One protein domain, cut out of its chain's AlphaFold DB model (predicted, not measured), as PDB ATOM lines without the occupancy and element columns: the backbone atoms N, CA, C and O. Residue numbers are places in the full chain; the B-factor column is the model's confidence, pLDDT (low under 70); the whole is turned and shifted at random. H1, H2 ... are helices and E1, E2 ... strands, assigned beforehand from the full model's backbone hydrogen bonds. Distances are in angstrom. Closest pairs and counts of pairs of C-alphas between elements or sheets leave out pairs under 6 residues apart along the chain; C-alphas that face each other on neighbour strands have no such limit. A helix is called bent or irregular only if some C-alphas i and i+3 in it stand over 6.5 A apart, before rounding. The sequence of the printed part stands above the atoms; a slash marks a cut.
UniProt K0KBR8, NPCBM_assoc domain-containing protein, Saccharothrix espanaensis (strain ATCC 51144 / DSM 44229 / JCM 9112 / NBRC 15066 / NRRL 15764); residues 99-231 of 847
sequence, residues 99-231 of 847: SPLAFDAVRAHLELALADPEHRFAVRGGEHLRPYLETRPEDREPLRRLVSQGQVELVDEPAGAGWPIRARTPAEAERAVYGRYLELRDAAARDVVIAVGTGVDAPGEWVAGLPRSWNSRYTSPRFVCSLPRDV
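This is residues 99 to 231 of the 847 residues of the protein "NPCBM_assoc domain-containing protein" of Saccharothrix espanaensis (strain ATCC 51144 / DSM 44229 / JCM 9112 / NBRC 15066 / NRRL 15764) (UniProt K0KBR8). The domain is an elongated body of two halves set end to end: in one, helices H1, H2 and H3 pack on a small sheet of two parallel strands, E1 and E2; in the other, the long strand E3 has H4 and strand E4 near it, and the short H5 packs on H4 and E4, away from E3. A long link, residues 156 to 169, leads from E2 in the first half to H4 in the second. The printed part has 133 residues with five named helices and four named strands, in the order H1 E1 H2 H3 E2 H4 E3 H5 E4, of the mixed class; E3 and E4 pair with no named strand. It is compact, with a radius of gyration of the C-alphas of 15.0 A, and spans 45 by 28 by 25 A.

H1, residues 103 to 115, touches H3, residues 137 to 148, with its residues 110 to 114 alone; the closest C-alphas, of Leu 110 and Leu 143, are 7.0 A apart. They run the same way at a steep tilt of 52 degrees. E1, residues 121 to 124, and E2, residues 152 to 155, are parallel neighbours at 28 degrees, with N 123 and O 153 at 2.8 A and N 155 and O 123 at 3.0 A, within hydrogen-bond range. H2, residues 126 to 135, is close to H1 but not clearly touching it; the closest C-alphas, of Phe 103 and Tyr 132, are 5.9 A apart. E1, H2, H3 and E2 form a strand-helix-strand unit, two parallel strands joined through helices, with a right-handed crossover. H4, residues 170 to 184, touches H5, residues 210 to 215, about perpendicular at 75 degrees; the closest C-alphas, of Glu 174 and Leu 210, are 6.6 A apart. E3, residues 191 to 199, and E4, residues 222 to 225, are near each other. E1 and E3 are only just apart, their closest C-alphas 8.3 A from each other. Every O i to N i+4 pair is within hydrogen-bond range in H1, H4 and H5, against 3 of 6 in H2 and 6 of 8 in H3.

H1 begins at C-alpha 103, (16.877, 16.741, -21.228), and is 18.3 A long. H3 measures 18.0 A, H4 21.3 A and E3 22.5 A. H2 and H3 are only just irregular: C-alphas 128 and 131 are 6.9 A apart, and C-alphas 138 and 141 are 6.8 A apart. E4 ends at C-alpha 225, (36.419, 8.412, -26.246).

The C-alphas farthest apart, of Pro 137 and Ala 187, are 46.8 A from each other. The printed part has no cut, and its one long link is E2 to H4. Mean pLDDT of the printed part is 85.1; residues 125 to 128, 156 to 161 and 187 to 188 are under 70.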
ATOM      1  N   SER A  99      22.677  17.745 -27.271       82.06
ATOM      2  CA  SER A  99      21.938  18.996 -27.233       82.06
ATOM      3  C   SER A  99      21.417  19.218 -25.812       82.06
ATOM      4  O   SER A  99      20.798  18.318 -25.239       82.06
ATOM      5  N   PRO A 100      21.589  20.416 -25.238       79.56
ATOM      6  CA  PRO A 100      21.137  20.722 -23.888       79.56
ATOM      7  C   PRO A 100      19.607  20.749 -23.777       79.56
ATOM      8  O   PRO A 100      19.071  20.695 -22.673       79.56
ATOM      9  N   LEU A 101      18.895  20.798 -24.909       78.38
ATOM     10  CA  LEU A 101      17.435  20.730 -24.971       78.38
ATOM     11  C   LEU A 101      16.904  19.291 -24.907       78.38
ATOM     12  O   LEU A 101      15.728  19.082 -24.613       78.38
ATOM     13  N   ALA A 102      17.754  18.292 -25.148       84.19
ATOM     14  CA  ALA A 102      17.401  16.885 -25.031       84.19
ATOM     15  C   ALA A 102      17.572  16.426 -23.575       84.19
ATOM     16  O   ALA A 102      18.505  15.698 -23.245       84.19
ATOM     17  N   PHE A 103      16.687  16.880 -22.680       89.25
ATOM     18  CA  PHE A 103      16.877  16.741 -21.228       89.25
ATOM     19  C   PHE A 103      17.110  15.297 -20.770       89.25
ATOM     20  O   PHE A 103      17.941  15.052 -19.898       89.25
ATOM     21  N   ASP A 104      16.406  14.328 -21.347       89.44
ATOM     22  CA  ASP A 104      16.595  12.923 -20.975       89.44
ATOM     23  C   ASP A 104      17.911  12.356 -21.519       89.44
ATOM     24  O   ASP A 104      18.568  11.579 -20.829       89.44
ATOM     25  N   ALA A 105      18.364  12.811 -22.692       89.25
ATOM     26  CA  ALA A 105      19.674  12.453 -23.224       89.25
ATOM     27  C   ALA A 105      20.810  13.064 -22.391       89.25
ATOM     28  O   ALA A 105      21.751  12.356 -22.042       89.25
ATOM     29  N   VAL A 106      20.703  14.345 -22.007       91.38
ATOM     30  CA  VAL A 106      21.664  15.011 -21.107       91.38
ATOM     31  C   VAL A 106      21.779  14.231 -19.804       91.38
ATOM     32  O   VAL A 106      22.885  13.897 -19.379       91.38
ATOM     33  N   ARG A 107      20.639  13.876 -19.201       92.81
ATOM     34  CA  ARG A 107      20.610  13.087 -17.968       92.81
ATOM     35  C   ARG A 107      21.248  11.713 -18.150       92.81
ATOM     36  O   ARG A 107      22.076  11.327 -17.334       92.81
ATOM     37  N   ALA A 108      20.921  11.000 -19.223       91.69
ATOM     38  CA  ALA A 108      21.499   9.689 -19.495       91.69
ATOM     39  C   ALA A 108      23.024   9.758 -19.721       91.69
ATOM     40  O   ALA A 108      23.763   8.896 -19.248       91.69
ATOM     41  N   HIS A 109      23.522  10.810 -20.382       91.50
ATOM     42  CA  HIS A 109      24.957  11.076 -20.513       91.50
ATOM     43  C   HIS A 109      25.629  11.370 -19.164       91.50
ATOM     44  O   HIS A 109      26.715  10.844 -18.907       91.50
ATOM     45  N   LEU A 110      24.992  12.168 -18.302       93.06
ATOM     46  CA  LEU A 110      25.472  12.451 -16.946       93.06
ATOM     47  C   LEU A 110      25.529  11.184 -16.087       93.06
ATOM     48  O   LEU A 110      26.560  10.909 -15.476       93.06
ATOM     49  N   GLU A 111      24.458  10.389 -16.071       93.00
ATOM     50  CA  GLU A 111      24.390   9.125 -15.330       93.00
ATOM     51  C   GLU A 111      25.469   8.140 -15.809       93.00
ATOM     52  O   GLU A 111      26.169   7.547 -14.986       93.00
ATOM     53  N   LEU A 112      25.680   8.032 -17.126       90.81
ATOM     54  CA  LEU A 112      26.735   7.190 -17.688       90.81
ATOM     55  C   LEU A 112      28.140   7.692 -17.325       90.81
ATOM     56  O   LEU A 112      28.993   6.881 -16.983       90.81
ATOM     57  N   ALA A 113      28.391   9.004 -17.348       92.38
ATOM     58  CA  ALA A 113      29.694   9.570 -16.979       92.38
ATOM     59  C   ALA A 113      30.011   9.422 -15.483       92.38
ATOM     60  O   ALA A 113      31.174   9.271 -15.109       92.38
ATOM     61  N   LEU A 114      28.982   9.438 -14.629       92.50
ATOM     62  CA  LEU A 114      29.120   9.139 -13.202       92.50
ATOM     63  C   LEU A 114      29.386   7.649 -12.947       92.50
ATOM     64  O   LEU A 114      30.087   7.315 -11.992       92.50
ATOM     65  N   ALA A 115      28.827   6.762 -13.776       91.94
ATOM     66  CA  ALA A 115      29.009   5.316 -13.664       91.94
ATOM     67  C   ALA A 115      30.321   4.811 -14.294       91.94
ATOM     68  O   ALA A 115      30.890   3.834 -13.805       91.94
ATOM     69  N   ASP A 116      30.806   5.461 -15.357       89.94
ATOM     70  CA  ASP A 116      32.003   5.071 -16.105       89.94
ATOM     71  C   ASP A 116      32.999   6.243 -16.262       89.94
ATOM     72  O   ASP A 116      32.729   7.183 -17.017       89.94
ATOM     73  N   PRO A 117      34.185   6.181 -15.620       88.62
ATOM     74  CA  PRO A 117      35.197   7.236 -15.701       88.62
ATOM     75  C   PRO A 117      35.821   7.406 -17.099       88.62
ATOM     76  O   PRO A 117      36.476   8.418 -17.351       88.62
ATOM     77  N   GLU A 118      35.664   6.434 -18.005       86.88
ATOM     78  CA  GLU A 118      36.148   6.541 -19.388       86.88
ATOM     79  C   GLU A 118      35.141   7.218 -20.326       86.88
ATOM     80  O   GLU A 118      35.524   7.642 -21.423       86.88
ATOM     81  N   HIS A 119      33.874   7.346 -19.914       90.38
ATOM     82  CA  HIS A 119      32.867   8.017 -20.726       90.38
ATOM     83  C   HIS A 119      33.130   9.522 -20.762       90.38
ATOM     84  O   HIS A 119      33.331  10.169 -19.728       90.38
ATOM     85  N   ARG A 120      33.123  10.070 -21.979       90.56
ATOM     86  CA  ARG A 120      33.335  11.490 -22.260       90.56
ATOM     87  C   ARG A 120      32.286  11.983 -23.241       90.56
ATOM     88  O   ARG A 120      31.970  11.283 -24.202       90.56
ATOM     89  N   PHE A 121      31.767  13.185 -23.022       90.81
ATOM     90  CA  PHE A 121      30.830  13.810 -23.952       90.81
ATOM     91  C   PHE A 121      30.886  15.335 -23.886       90.81
ATOM     92  O   PHE A 121      31.211  15.920 -22.853       90.81
ATOM     93  N   ALA A 122      30.546  15.979 -24.993       89.06
ATOM     94  CA  ALA A 122      30.380  17.418 -25.067       89.06
ATOM     95  C   ALA A 122      28.896  17.803 -24.965       89.06
ATOM     96  O   ALA A 122      28.032  17.144 -25.542       89.06
ATOM     97  N   VAL A 123      28.588  18.882 -24.257       87.75
ATOM     98  CA  VAL A 123      27.281  19.545 -24.333       87.75
ATOM     99  C   VAL A 123      27.423  20.711 -25.300       87.75
ATOM    100  O   VAL A 123      28.301  21.554 -25.115       87.75
ATOM    101  N   ARG A 124      26.574  20.752 -26.329       78.62
ATOM    102  CA  ARG A 124      26.560  21.851 -27.303       78.62
ATOM    103  C   ARG A 124      25.896  23.094 -26.704       78.62
ATOM    104  O   ARG A 124      24.857  22.959 -26.077       78.62
ATOM    105  N   GLY A 125      26.456  24.279 -26.912       69.69
ATOM    106  CA  GLY A 125      25.944  25.545 -26.397       69.69
ATOM    107  C   GLY A 125      25.832  25.541 -24.873       69.69
ATOM    108  O   GLY A 125      24.745  25.358 -24.324       69.69
ATOM    109  N   GLY A 126      26.954  25.696 -24.165       60.69
ATOM    110  CA  GLY A 126      27.001  25.588 -22.700       60.69
ATOM    111  C   GLY A 126      26.059  26.561 -21.978       60.69
ATOM    112  O   GLY A 126      25.443  26.215 -20.969       60.69
ATOM    113  N   GLU A 127      25.886  27.752 -22.540       61.34
ATOM    114  CA  GLU A 127      24.935  28.784 -22.131       61.34
ATOM    115  C   GLU A 127      23.466  28.347 -22.265       61.34
ATOM    116  O   GLU A 127      22.598  28.843 -21.544       61.34
ATOM    117  N   HIS A 128      23.182  27.359 -23.115       69.31
ATOM    118  CA  HIS A 128      21.851  26.793 -23.339       69.31
ATOM    119  C   HIS A 128      21.529  25.602 -22.441       69.31
ATOM    120  O   HIS A 128      20.452  25.029 -22.566       69.31
ATOM    121  N   LEU A 129      22.405  25.244 -21.498       83.44
ATOM    122  CA  LEU A 129      22.112  24.222 -20.493       83.44
ATOM    123  C   LEU A 129      21.129  24.705 -19.416       83.44
ATOM    124  O   LEU A 129      20.536  23.914 -18.682       83.44
ATOM    125  N   ARG A 130      20.930  26.017 -19.315       84.31
ATOM    126  CA  ARG A 130      20.066  26.627 -18.308       84.31
ATOM    127  C   ARG A 130      18.667  25.979 -18.194       84.31
ATOM    128  O   ARG A 130      18.344  25.583 -17.079       84.31
ATOM    129  N   PRO A 131      17.890  25.760 -19.275       87.12
ATOM    130  CA  PRO A 131      16.605  25.053 -19.217       87.12
ATOM    131  C   PRO A 131      16.663  23.685 -18.517       87.12
ATOM    132  O   PRO A 131      15.785  23.336 -17.723       87.12
ATOM    133  N   TYR A 132      17.725  22.913 -18.776       89.88
ATOM    134  CA  TYR A 132      17.944  21.622 -18.129       89.88
ATOM    135  C   TYR A 132      18.164  21.795 -16.624       89.88
ATOM    136  O   TYR A 132      17.495  21.149 -15.818       89.88
ATOM    137  N   LEU A 133      19.056  22.712 -16.235       90.00
ATOM    138  CA  LEU A 133      19.388  22.977 -14.829       90.00
ATOM    139  C   LEU A 133      18.259  23.672 -14.056       90.00
ATOM    140  O   LEU A 133      18.225  23.580 -12.833       90.00
ATOM    141  N   GLU A 134      17.338  24.355 -14.727       88.50
ATOM    142  CA  GLU A 134      16.123  24.902 -14.110       88.50
ATOM    143  C   GLU A 134      15.091  23.809 -13.821       88.50
ATOM    144  O   GLU A 134      14.330  23.916 -12.864       88.50
ATOM    145  N   THR A 135      15.105  22.722 -14.594       89.62
ATOM    146  CA  THR A 135      14.238  21.556 -14.368       89.62
ATOM    147  C   THR A 135      14.864  20.561 -13.384       89.62
ATOM    148  O   THR A 135      14.158  19.921 -12.601       89.62
ATOM    149  N   ARG A 136      16.197  20.421 -13.410       91.56
ATOM    150  CA  ARG A 136      16.984  19.513 -12.556       91.56
ATOM    151  C   ARG A 136      18.177  20.231 -11.913       91.56
ATOM    152  O   ARG A 136      19.331  19.952 -12.250       91.56
ATOM    153  N   PRO A 137      17.936  21.172 -10.983       93.75
ATOM    154  CA  PRO A 137      19.007  21.933 -10.339       93.75
ATOM    155  C   PRO A 137      19.974  21.066  -9.521       93.75
ATOM    156  O   PRO A 137      21.117  21.476  -9.302       93.75
ATOM    157  N   GLU A 138      19.564  19.863  -9.108       93.06
ATOM    158  CA  GLU A 138      20.418  18.879  -8.436       93.06
ATOM    159  C   GLU A 138      21.606  18.404  -9.289       93.06
ATOM    160  O   GLU A 138      22.657  18.077  -8.737       93.06
ATOM    161  N   ASP A 139      21.483  18.429 -10.618       93.94
ATOM    162  CA  ASP A 139      22.513  17.928 -11.533       93.94
ATOM    163  C   ASP A 139      23.653  18.933 -11.748       93.94
ATOM    164  O   ASP A 139      24.689  18.600 -12.330       93.94
ATOM    165  N   ARG A 140      23.512  20.160 -11.225       92.25
ATOM    166  CA  ARG A 140      24.507  21.231 -11.369       92.25
ATOM    167  C   ARG A 140      25.863  20.852 -10.775       92.25
ATOM    168  O   ARG A 140      26.895  21.080 -11.404       92.25
ATOM    169  N   GLU A 141      25.870  20.294  -9.567       92.94
ATOM    170  CA  GLU A 141      27.107  19.929  -8.870       92.94
ATOM    171  C   GLU A 141      27.785  18.683  -9.479       92.94
ATOM    172  O   GLU A 141      28.987  18.747  -9.759       92.94
ATOM    173  N   PRO A 142      27.060  17.583  -9.780       94.12
ATOM    174  CA  PRO A 142      27.606  16.472 -10.559       94.12
ATOM    175  C   PRO A 142      28.219  16.911 -11.889       94.12
ATOM    176  O   PRO A 142      29.348  16.529 -12.198       94.12
ATOM    177  N   LEU A 143      27.530  17.763 -12.652       93.19
ATOM    178  CA  LEU A 143      28.048  18.254 -13.923       93.19
ATOM    179  C   LEU A 143      29.334  19.074 -13.742       93.19
ATOM    180  O   LEU A 143      30.311  18.830 -14.448       93.19
ATOM    181  N   ARG A 144      29.372  20.017 -12.790       93.00
ATOM    182  CA  ARG A 144      30.587  20.802 -12.494       93.00
ATOM    183  C   ARG A 144      31.774  19.910 -12.162       93.00
ATOM    184  O   ARG A 144      32.882  20.151 -12.644       93.00
ATOM    185  N   ARG A 145      31.534  18.861 -11.375       95.56
ATOM    186  CA  ARG A 145      32.551  17.866 -11.043       95.56
ATOM    187  C   ARG A 145      33.077  17.174 -12.299       95.56
ATOM    188  O   ARG A 145      34.288  17.180 -12.504       95.56
ATOM    189  N   LEU A 146      32.198  16.669 -13.162       95.69
ATOM    190  CA  LEU A 146      32.589  15.986 -14.400       95.69
ATOM    191  C   LEU A 146      33.338  16.907 -15.379       95.69
ATOM    192  O   LEU A 146      34.291  16.473 -16.028       95.69
ATOM    193  N   VAL A 147      32.962  18.190 -15.454       93.88
ATOM    194  CA  VAL A 147      33.708  19.204 -16.220       93.88
ATOM    195  C   VAL A 147      35.116  19.374 -15.642       93.88
ATOM    196  O   VAL A 147      36.094  19.287 -16.382       93.88
ATOM    197  N   SER A 148      35.250  19.529 -14.318       94.88
ATOM    198  CA  SER A 148      36.562  19.685 -13.665       94.88
ATOM    199  C   SER A 148      37.466  18.448 -13.781       94.88
ATOM    200  O   SER A 148      38.686  18.577 -13.846       94.88
ATOM    201  N   GLN A 149      36.874  17.252 -13.849       95.00
ATOM    202  CA  GLN A 149      37.570  15.975 -14.067       95.00
ATOM    203  C   GLN A 149      37.922  15.736 -15.540       95.00
ATOM    204  O   GLN A 149      38.586  14.760 -15.885       95.00
ATOM    205  N   GLY A 150      37.463  16.622 -16.417       93.50
ATOM    206  CA  GLY A 150      37.690  16.546 -17.841       93.50
ATOM    207  C   GLY A 150      36.943  15.414 -18.543       93.50
ATOM    208  O   GLY A 150      37.428  14.920 -19.558       93.50
ATOM    209  N   GLN A 151      35.787  15.001 -18.020       93.75
ATOM    210  CA  GLN A 151      34.870  14.055 -18.672       93.75
ATOM    211  C   GLN A 151      33.792  14.760 -19.500       93.75
ATOM    212  O   GLN A 151      33.260  14.174 -20.439       93.75
ATOM    213  N   VAL A 152      33.493  16.021 -19.180       93.69
ATOM    214  CA  VAL A 152      32.542  16.844 -19.934       93.69
ATOM    215  C   VAL A 152      33.231  18.086 -20.483       93.69
ATOM    216  O   VAL A 152      34.131  18.655 -19.858       93.69
ATOM    217  N   GLU A 153      32.819  18.500 -21.675       90.88
ATOM    218  CA  GLU A 153      33.168  19.788 -22.272       90.88
ATOM    219  C   GLU A 153      31.897  20.541 -22.645       90.88
ATOM    220  O   GLU A 153      30.952  19.939 -23.146       90.88
ATOM    221  N   LEU A 154      31.870  21.847 -22.400       88.25
ATOM    222  CA  LEU A 154      30.848  22.725 -22.960       88.25
ATOM    223  C   LEU A 154      31.451  23.345 -24.218       88.25
ATOM    224  O   LEU A 154      32.524  23.939 -24.129       88.25
ATOM    225  N   VAL A 155      30.803  23.162 -25.366       80.50
ATOM    226  CA  VAL A 155      31.303  23.646 -26.662       80.50
ATOM    227  C   VAL A 155      30.218  24.383 -27.414       80.50
ATOM    228  O   VAL A 155      29.077  23.939 -27.399       80.50
ATOM    229  N   ASP A 156      30.565  25.447 -28.126       69.12
ATOM    230  CA  ASP A 156      29.591  26.195 -28.931       69.12
ATOM    231  C   ASP A 156      29.149  25.376 -30.156       69.12
ATOM    232  O   ASP A 156      27.966  25.300 -30.483       69.12
ATOM    233  N   GLU A 157      30.092  24.667 -30.781       64.88
ATOM    234  CA  GLU A 157      29.862  23.829 -31.960       64.88
ATOM    235  C   GLU A 157      30.490  22.436 -31.770       64.88
ATOM    236  O   GLU A 157      31.586  22.310 -31.210       64.88
ATOM    237  N   PRO A 158      29.818  21.355 -32.209       64.12
ATOM    238  CA  PRO A 158      30.350  20.011 -32.084       64.12
ATOM    239  C   PRO A 158      31.499  19.807 -33.073       64.12
ATOM    240  O   PRO A 158      31.564  20.437 -34.127       64.12
ATOM    241  N   ALA A 159      32.367  18.835 -32.785       61.81
ATOM    242  CA  ALA A 159      33.481  18.504 -33.670       61.81
ATOM    243  C   ALA A 159      33.029  18.067 -35.080       61.81
ATOM    244  O   ALA A 159      33.843  18.046 -35.984       61.81
ATOM    245  N   GLY A 160      31.756  17.742 -35.318       63.97
ATOM    246  CA  GLY A 160      31.221  17.464 -36.651       63.97
ATOM    247  C   GLY A 160      29.742  17.088 -36.604       63.97
ATOM    248  O   GLY A 160      29.141  17.044 -35.531       63.97
ATOM    249  N   ALA A 161      29.155  16.788 -37.765       65.38
ATOM    250  CA  ALA A 161      27.777  16.307 -37.844       65.38
ATOM    251  C   ALA A 161      27.649  14.935 -37.166       65.38
ATOM    252  O   ALA A 161      28.376  13.995 -37.504       65.38
ATOM    253  N   GLY A 162      26.724  14.833 -36.216       73.06
ATOM    254  CA  GLY A 162      26.531  13.629 -35.428       73.06
ATOM    255  C   GLY A 162      26.113  12.410 -36.245       73.06
ATOM    256  O   GLY A 162      25.205  12.473 -37.074       73.06
ATOM    257  N   TRP A 163      26.787  11.282 -36.010       82.12
ATOM    258  CA  TRP A 163      26.524  10.016 -36.684       82.12
ATOM    259  C   TRP A 163      25.933   8.977 -35.708       82.12
ATOM    260  O   TRP A 163      26.561   8.654 -34.691       82.12
ATOM    261  N   PRO A 164      24.737   8.424 -35.990       81.94
ATOM    262  CA  PRO A 164      24.104   7.440 -35.118       81.94
ATOM    263  C   PRO A 164      24.760   6.058 -35.241       81.94
ATOM    264  O   PRO A 164      24.903   5.525 -36.342       81.94
ATOM    265  N   ILE A 165      25.042   5.414 -34.105       80.75
ATOM    266  CA  ILE A 165      25.432   3.996 -34.070       80.75
ATOM    267  C   ILE A 165      24.162   3.145 -34.020       80.75
ATOM    268  O   ILE A 165      23.513   3.036 -32.982       80.75
ATOM    269  N   ARG A 166      23.809   2.511 -35.140       81.38
ATOM    270  CA  ARG A 166      22.677   1.573 -35.209       81.38
ATOM    271  C   ARG A 166      23.181   0.139 -35.087       81.38
ATOM    272  O   ARG A 166      23.662  -0.427 -36.065       81.38
ATOM    273  N   ALA A 167      23.069  -0.444 -33.898       82.44
ATOM    274  CA  ALA A 167      23.533  -1.802 -33.622       82.44
ATOM    275  C   ALA A 167      22.681  -2.494 -32.551       82.44
ATOM    276  O   ALA A 167      22.245  -1.858 -31.594       82.44
ATOM    277  N   ARG A 168      22.477  -3.809 -32.697       83.31
ATOM    278  CA  ARG A 168      21.785  -4.670 -31.720       83.31
ATOM    279  C   ARG A 168      22.744  -5.462 -30.835       83.31
ATOM    280  O   ARG A 168      22.323  -6.021 -29.828       83.31
ATOM    281  N   THR A 169      24.018  -5.544 -31.214       84.75
ATOM    282  CA  THR A 169      25.060  -6.269 -30.472       84.75
ATOM    283  C   THR A 169      26.364  -5.461 -30.424       84.75
ATOM    284  O   THR A 169      26.598  -4.655 -31.330       84.75
ATOM    285  N   PRO A 170      27.261  -5.707 -29.445       83.38
ATOM    286  CA  PRO A 170      28.575  -5.058 -29.398       83.38
ATOM    287  C   PRO A 170      29.372  -5.228 -30.697       83.38
ATOM    288  O   PRO A 170      29.976  -4.284 -31.195       83.38
ATOM    289  N   ALA A 171      29.327  -6.428 -31.285       83.56
ATOM    290  CA  ALA A 171      30.033  -6.727 -32.527       83.56
ATOM    291  C   ALA A 171      29.478  -5.925 -33.714       83.56
ATOM    292  O   ALA A 171      30.244  -5.471 -34.557       83.56
ATOM    293  N   GLU A 172      28.158  -5.721 -33.796       87.50
ATOM    294  CA  GLU A 172      27.566  -4.839 -34.811       87.50
ATOM    295  C   GLU A 172      27.999  -3.380 -34.619       87.50
ATOM    296  O   GLU A 172      28.312  -2.714 -35.605       87.50
ATOM    297  N   ALA A 173      28.078  -2.899 -33.373       88.12
ATOM    298  CA  ALA A 173      28.510  -1.535 -33.071       88.12
ATOM    299  C   ALA A 173      29.972  -1.299 -33.479       88.12
ATOM    300  O   ALA A 173      30.278  -0.313 -34.147       88.12
ATOM    301  N   GLU A 174      30.865  -2.235 -33.157       90.19
ATOM    302  CA  GLU A 174      32.271  -2.189 -33.573       90.19
ATOM    303  C   GLU A 174      32.432  -2.184 -35.096       90.19
ATOM    304  O   GLU A 174      33.215  -1.396 -35.629       90.19
ATOM    305  N   ARG A 175      31.670  -3.025 -35.813       89.31
ATOM    306  CA  ARG A 175      31.676  -3.035 -37.285       89.31
ATOM    307  C   ARG A 175      31.209  -1.707 -37.856       89.31
ATOM    308  O   ARG A 175      31.826  -1.212 -38.795       89.31
ATOM    309  N   ALA A 176      30.151  -1.133 -37.290       89.75
ATOM    310  CA  ALA A 176      29.614   0.142 -37.738       89.75
ATOM    311  C   ALA A 176      30.629   1.280 -37.528       89.75
ATOM    312  O   ALA A 176      30.896   2.037 -38.459       89.75
ATOM    313  N   VAL A 177      31.241   1.373 -36.340       90.38
ATOM    314  CA  VAL A 177      32.251   2.401 -36.026       90.38
ATOM    315  C   VAL A 177      33.492   2.248 -36.903       90.38
ATOM    316  O   VAL A 177      33.983   3.236 -37.446       90.38
ATOM    317  N   TYR A 178      33.979   1.021 -37.103       91.38
ATOM    318  CA  TYR A 178      35.108   0.781 -37.999       91.38
ATOM    319  C   TYR A 178      34.767   1.116 -39.455       91.38
ATOM    320  O   TYR A 178      35.562   1.767 -40.122       91.38
ATOM    321  N   GLY A 179      33.570   0.760 -39.934       89.62
ATOM    322  CA  GLY A 179      33.089   1.167 -41.256       89.62
ATOM    323  C   GLY A 179      33.091   2.687 -41.424       89.62
ATOM    324  O   GLY A 179      33.638   3.200 -42.397       89.62
ATOM    325  N   ARG A 180      32.591   3.421 -40.421       88.75
ATOM    326  CA  ARG A 180      32.610   4.888 -40.424       88.75
ATOM    327  C   ARG A 180      34.029   5.465 -40.402       88.75
ATOM    328  O   ARG A 180      34.300   6.439 -41.098       88.75
ATOM    329  N   TYR A 181      34.948   4.854 -39.655       89.62
ATOM    330  CA  TYR A 181      36.372   5.195 -39.708       89.62
ATOM    331  C   TYR A 181      36.936   5.026 -41.130       89.62
ATOM    332  O   TYR A 181      37.647   5.907 -41.604       89.62
ATOM    333  N   LEU A 182      36.597   3.941 -41.837       87.69
ATOM    334  CA  LEU A 182      37.076   3.701 -43.203       87.69
ATOM    335  C   LEU A 182      36.573   4.742 -44.213       87.69
ATOM    336  O   LEU A 182      37.294   5.034 -45.165       87.69
ATOM    337  N   GLU A 183      35.373   5.291 -44.013       85.56
ATOM    338  CA  GLU A 183      34.810   6.369 -44.843       85.56
ATOM    339  C   GLU A 183      35.508   7.715 -44.618       85.56
ATOM    340  O   GLU A 183      35.629   8.511 -45.546       85.56
ATOM    341  N   LEU A 184      35.928   7.985 -43.378       81.38
ATOM    342  CA  LEU A 184      36.486   9.278 -42.975       81.38
ATOM    343  C   LEU A 184      38.015   9.329 -43.029       81.38
ATOM    344  O   LEU A 184      38.580  10.421 -43.072       81.38
ATOM    345  N   ARG A 185      38.694   8.175 -42.995       81.12
ATOM    346  CA  ARG A 185      40.159   8.123 -42.991       81.12
ATOM    347  C   ARG A 185      40.727   8.737 -44.275       81.12
ATOM    348  O   ARG A 185      40.372   8.351 -45.388       81.12
ATOM    349  N   ASP A 186      41.686   9.634 -44.102       72.88
ATOM    350  CA  ASP A 186      42.632  10.020 -45.144       72.88
ATOM    351  C   ASP A 186      43.883   9.137 -45.005       72.88
ATOM    352  O   ASP A 186      44.302   8.806 -43.893       72.88
ATOM    353  N   ALA A 187      44.500   8.744 -46.120       63.28
ATOM    354  CA  ALA A 187      45.719   7.941 -46.112       63.28
ATOM    355  C   ALA A 187      46.859   8.626 -45.331       63.28
ATOM    356  O   ALA A 187      47.653   7.934 -44.686       63.28
ATOM    357  N   ALA A 188      46.903   9.963 -45.346       64.25
ATOM    358  CA  ALA A 188      47.913  10.764 -44.655       64.25
ATOM    359  C   ALA A 188      47.584  11.066 -43.178       64.25
ATOM    360  O   ALA A 188      48.490  11.405 -42.414       64.25
ATOM    361  N   ALA A 189      46.321  10.937 -42.753       74.81
ATOM    362  CA  ALA A 189      45.902  11.300 -41.400       74.81
ATOM    363  C   ALA A 189      46.205  10.183 -40.384       74.81
ATOM    364  O   ALA A 189      45.898   9.007 -40.593       74.81
ATOM    365  N   ARG A 190      46.817  10.567 -39.257       81.81
ATOM    366  CA  ARG A 190      47.046   9.693 -38.092       81.81
ATOM    367  C   ARG A 190      45.811   9.602 -37.201       81.81
ATOM    368  O   ARG A 190      45.506   8.522 -36.700       81.81
ATOM    369  N   ASP A 191      45.104  10.713 -37.055       86.88
ATOM    370  CA  ASP A 191      43.975  10.863 -36.148       86.88
ATOM    371  C   ASP A 191      42.710  11.163 -36.957       86.88
ATOM    372  O   ASP A 191      42.701  12.032 -37.827       86.88
ATOM    373  N   VAL A 192      41.647  10.402 -36.694       87.31
ATOM    374  CA  VAL A 192      40.351  10.509 -37.372       87.31
ATOM    375  C   VAL A 192      39.290  10.805 -36.329       87.31
ATOM    376  O   VAL A 192      39.181  10.090 -35.338       87.31
ATOM    377  N   VAL A 193      38.476  11.829 -36.550       87.38
ATOM    378  CA  VAL A 193      37.390  12.176 -35.629       87.38
ATOM    379  C   VAL A 193      36.066  11.640 -36.147       87.38
ATOM    380  O   VAL A 193      35.700  11.838 -37.305       87.38
ATOM    381  N   ILE A 194      35.329  10.979 -35.260       87.12
ATOM    382  CA  ILE A 194      33.982  10.476 -35.500       87.12
ATOM    383  C   ILE A 194      33.069  11.142 -34.475       87.12
ATOM    384  O   ILE A 194      33.126  10.824 -33.288       87.12
ATOM    385  N   ALA A 195      32.222  12.066 -34.927       85.12
ATOM    386  CA  ALA A 195      31.166  12.629 -34.092       85.12
ATOM    387  C   ALA A 195      30.083  11.560 -33.875       85.12
ATOM    388  O   ALA A 195      29.415  11.148 -34.824       85.12
ATOM    389  N   VAL A 196      29.941  11.070 -32.643       83.44
ATOM    390  CA  VAL A 196      29.041   9.959 -32.297       83.44
ATOM    391  C   VAL A 196      27.762  10.490 -31.657       83.44
ATOM    392  O   VAL A 196      27.815  11.351 -30.780       83.44
ATOM    393  N   GLY A 197      26.623   9.929 -32.063       76.50
ATOM    394  CA  GLY A 197      25.296  10.311 -31.576       76.50
ATOM    395  C   GLY A 197      24.630  11.354 -32.469       76.50
ATOM    396  O   GLY A 197      25.278  11.969 -33.307       76.50
ATOM    397  N   THR A 198      23.318  11.517 -32.323       71.88
ATOM    398  CA  THR A 198      22.505  12.499 -33.071       71.88
ATOM    399  C   THR A 198      22.350  13.826 -32.327       71.88
ATOM    400  O   THR A 198      21.671  14.727 -32.810       71.88
ATOM    401  N   GLY A 199      22.915  13.930 -31.121       76.88
ATOM    402  CA  GLY A 199      22.715  15.052 -30.211       76.88
ATOM    403  C   GLY A 199      21.405  15.001 -29.417       76.88
ATOM    404  O   GLY A 199      21.299  15.694 -28.415       76.88
ATOM    405  N   VAL A 200      20.418  14.189 -29.803       77.56
ATOM    406  CA  VAL A 200      19.110  14.129 -29.114       77.56
ATOM    407  C   VAL A 200      18.797  12.773 -28.492       77.56
ATOM    408  O   VAL A 200      17.920  12.680 -27.637       77.56
ATOM    409  N   ASP A 201      19.528  11.737 -28.892       79.88
ATOM    410  CA  ASP A 201      19.363  10.389 -28.364       79.88
ATOM    411  C   ASP A 201      20.201  10.180 -27.097       79.88
ATOM    412  O   ASP A 201      21.297  10.726 -26.954       79.88
ATOM    413  N   ALA A 202      19.705   9.334 -26.193       83.12
ATOM    414  CA  ALA A 202      20.494   8.830 -25.074       83.12
ATOM    415  C   ALA A 202      21.769   8.115 -25.579       83.12
ATOM    416  O   ALA A 202      21.757   7.529 -26.672       83.12
ATOM    417  N   PRO A 203      22.868   8.111 -24.799       81.50
ATOM    418  CA  PRO A 203      24.070   7.395 -25.191       81.50
ATOM    419  C   PRO A 203      23.752   5.905 -25.331       81.50
ATOM    420  O   PRO A 203      23.149   5.298 -24.447       81.50
ATOM    421  N   GLY A 204      24.174   5.302 -26.443       73.12
ATOM    422  CA  GLY A 204      24.022   3.863 -26.628       73.12
ATOM    423  C   GLY A 204      24.796   3.087 -25.559       73.12
ATOM    424  O   GLY A 204      25.920   3.461 -25.219       73.12
ATOM    425  N   GLU A 205      24.237   1.966 -25.094       70.06
ATOM    426  CA  GLU A 205      24.815   1.108 -24.038       70.06
ATOM    427  C   GLU A 205      26.276   0.696 -24.310       70.06
ATOM    428  O   GLU A 205      27.053   0.422 -23.398       70.06
ATOM    429  N   TRP A 206      26.673   0.678 -25.583       72.81
ATOM    430  CA  TRP A 206      27.981   0.217 -26.038       72.81
ATOM    431  C   TRP A 206      29.060   1.301 -26.065       72.81
ATOM    432  O   TRP A 206      30.234   0.952 -26.155       72.81
ATOM    433  N   VAL A 207      28.705   2.591 -26.014       72.25
ATOM    434  CA  VAL A 207      29.661   3.700 -26.234       72.25
ATOM    435  C   VAL A 207      30.814   3.654 -25.227       72.25
ATOM    436  O   VAL A 207      31.971   3.818 -25.602       72.25
ATOM    437  N   ALA A 208      30.504   3.316 -23.978       72.25
ATOM    438  CA  ALA A 208      31.457   3.118 -22.891       72.25
ATOM    439  C   ALA A 208      32.375   1.888 -23.081       72.25
ATOM    440  O   ALA A 208      33.581   1.939 -22.843       72.25
ATOM    441  N   GLY A 209      31.818   0.753 -23.520       81.12
ATOM    442  CA  GLY A 209      32.541  -0.524 -23.607       81.12
ATOM    443  C   GLY A 209      33.279  -0.767 -24.928       81.12
ATOM    444  O   GLY A 209      34.205  -1.581 -24.972       81.12
ATOM    445  N   LEU A 210      32.884  -0.079 -26.003       89.00
ATOM    446  CA  LEU A 210      33.386  -0.307 -27.359       89.00
ATOM    447  C   LEU A 210      34.896  -0.046 -27.487       89.00
ATOM    448  O   LEU A 210      35.582  -0.937 -27.993       89.00
ATOM    449  N   PRO A 211      35.460   1.079 -26.996       89.62
ATOM    450  CA  PRO A 211      36.907   1.297 -27.028       89.62
ATOM    451  C   PRO A 211      37.693   0.204 -26.305       89.62
ATOM    452  O   PRO A 211      38.692  -0.283 -26.831       89.62
ATOM    453  N   ARG A 212      37.230  -0.227 -25.122       88.88
ATOM    454  CA  ARG A 212      37.881  -1.286 -24.333       88.88
ATOM    455  C   ARG A 212      37.868  -2.624 -25.062       88.88
ATOM    456  O   ARG A 212      38.914  -3.254 -25.186       88.88
ATOM    457  N   SER A 213      36.704  -3.027 -25.572       89.25
ATOM    458  CA  SER A 213      36.546  -4.268 -26.337       89.25
ATOM    459  C   SER A 213      37.404  -4.260 -27.604       89.25
ATOM    460  O   SER A 213      38.135  -5.211 -27.867       89.25
ATOM    461  N   TRP A 214      37.370  -3.173 -28.377       92.06
ATOM    462  CA  TRP A 214      38.151  -3.050 -29.604       92.06
ATOM    463  C   TRP A 214      39.661  -3.065 -29.335       92.06
ATOM    464  O   TRP A 214      40.394  -3.867 -29.915       92.06
ATOM    465  N   ASN A 215      40.125  -2.213 -28.416       92.94
ATOM    466  CA  ASN A 215      41.550  -2.033 -28.136       92.94
ATOM    467  C   ASN A 215      42.178  -3.228 -27.409       92.94
ATOM    468  O   ASN A 215      43.399  -3.370 -27.427       92.94
ATOM    469  N   SER A 216      41.385  -4.103 -26.775       91.44
ATOM    470  CA  SER A 216      41.915  -5.359 -26.233       91.44
ATOM    471  C   SER A 216      42.303  -6.348 -27.337       91.44
ATOM    472  O   SER A 216      43.036  -7.296 -27.062       91.44
ATOM    473  N   ARG A 217      41.785  -6.167 -28.561       90.44
ATOM    474  CA  ARG A 217      42.069  -7.022 -29.722       90.44
ATOM    475  C   ARG A 217      43.014  -6.371 -30.721       90.44
ATOM    476  O   ARG A 217      43.883  -7.063 -31.232       90.44
ATOM    477  N   TYR A 218      42.868  -5.073 -30.984       92.56
ATOM    478  CA  TYR A 218      43.638  -4.377 -32.015       92.56
ATOM    479  C   TYR A 218      44.453  -3.215 -31.440       92.56
ATOM    480  O   TYR A 218      43.961  -2.415 -30.648       92.56
ATOM    481  N   THR A 219      45.701  -3.085 -31.890       93.12
ATOM    482  CA  THR A 219      46.587  -1.952 -31.582       93.12
ATOM    483  C   THR A 219      46.407  -0.777 -32.545       93.12
ATOM    484  O   THR A 219      46.858   0.327 -32.243       93.12
ATOM    485  N   SER A 220      45.769  -0.990 -33.700       91.19
ATOM    486  CA  SER A 220      45.432   0.052 -34.678       91.19
ATOM    487  C   SER A 220      44.188  -0.349 -35.490       91.19
ATOM    488  O   SER A 220      44.044  -1.544 -35.748       91.19
ATOM    489  N   PRO A 221      43.334   0.604 -35.919       92.94
ATOM    490  CA  PRO A 221      43.220   1.928 -35.308       92.94
ATOM    491  C   PRO A 221      42.845   1.775 -33.829       92.94
ATOM    492  O   PRO A 221      42.082   0.881 -33.474       92.94
ATOM    493  N   ARG A 222      43.389   2.617 -32.953       94.00
ATOM    494  CA  ARG A 222      42.979   2.652 -31.547       94.00
ATOM    495  C   ARG A 222      41.725   3.508 -31.426       94.00
ATOM    496  O   ARG A 222      41.723   4.642 -31.891       94.00
ATOM    497  N   PHE A 223      40.674   3.001 -30.795       93.38
ATOM    498  CA  PHE A 223      39.459   3.779 -30.543       93.38
ATOM    499  C   PHE A 223      39.534   4.437 -29.171       93.38
ATOM    500  O   PHE A 223      39.895   3.781 -28.195       93.38
ATOM    501  N   VAL A 224      39.232   5.729 -29.081       91.88
ATOM    502  CA  VAL A 224      39.308   6.488 -27.826       91.88
ATOM    503  C   VAL A 224      38.088   7.394 -27.718       91.88
ATOM    504  O   VAL A 224      37.774   8.107 -28.667       91.88
ATOM    505  N   CYS A 225      37.401   7.379 -26.571       90.50
ATOM    506  CA  CYS A 225      36.419   8.412 -26.246       90.50
ATOM    507  C   CYS A 225      37.167   9.708 -25.939       90.50
ATOM    508  O   CYS A 225      38.010   9.739 -25.039       90.50
ATOM    509  N   SER A 226      36.869  10.760 -26.692       90.44
ATOM    510  CA  SER A 226      37.574  12.038 -26.620       90.44
ATOM    511  C   SER A 226      36.593  13.186 -26.489       90.44
ATOM    512  O   SER A 226      35.468  13.124 -26.984       90.44
ATOM    513  N   LEU A 227      37.044  14.248 -25.836       90.56
ATOM    514  CA  LEU A 227      36.392  15.542 -25.904       90.56
ATOM    515  C   LEU A 227      36.941  16.351 -27.082       90.56
ATOM    516  O   LEU A 227      38.034  16.045 -27.565       90.56
ATOM    517  N   PRO A 228      36.217  17.380 -27.550       87.31
ATOM    518  CA  PRO A 228      36.694  18.253 -28.617       87.31
ATOM    519  C   PRO A 228      38.105  18.804 -28.371       87.31
ATOM    520  O   PRO A 228      38.930  18.749 -29.278       87.31
ATOM    521  N   ARG A 229      38.447  19.214 -27.141       87.38
ATOM    522  CA  ARG A 229      39.810  19.676 -26.809       87.38
ATOM    523  C   ARG A 229      40.903  18.601 -26.850       87.38
ATOM    524  O   ARG A 229      42.081  18.946 -26.886       87.38
ATOM    525  N   ASP A 230      40.536  17.320 -26.785       88.56
ATOM    526  CA  ASP A 230      41.490  16.201 -26.821       88.56
ATOM    527  C   ASP A 230      41.891  15.851 -28.267       88.56
ATOM    528  O   ASP A 230      42.812  15.062 -28.492       88.56
ATOM    529  N   VAL A 231      41.177  16.407 -29.252       84.00
ATOM    530  CA  VAL A 231      41.406  16.176 -30.676       84.00
ATOM    531  C   VAL A 231      42.577  17.042 -31.166       84.00
ATOM    532  O   VAL A 231      42.563  18.259 -30.976       84.00
TER     533      VAL A 231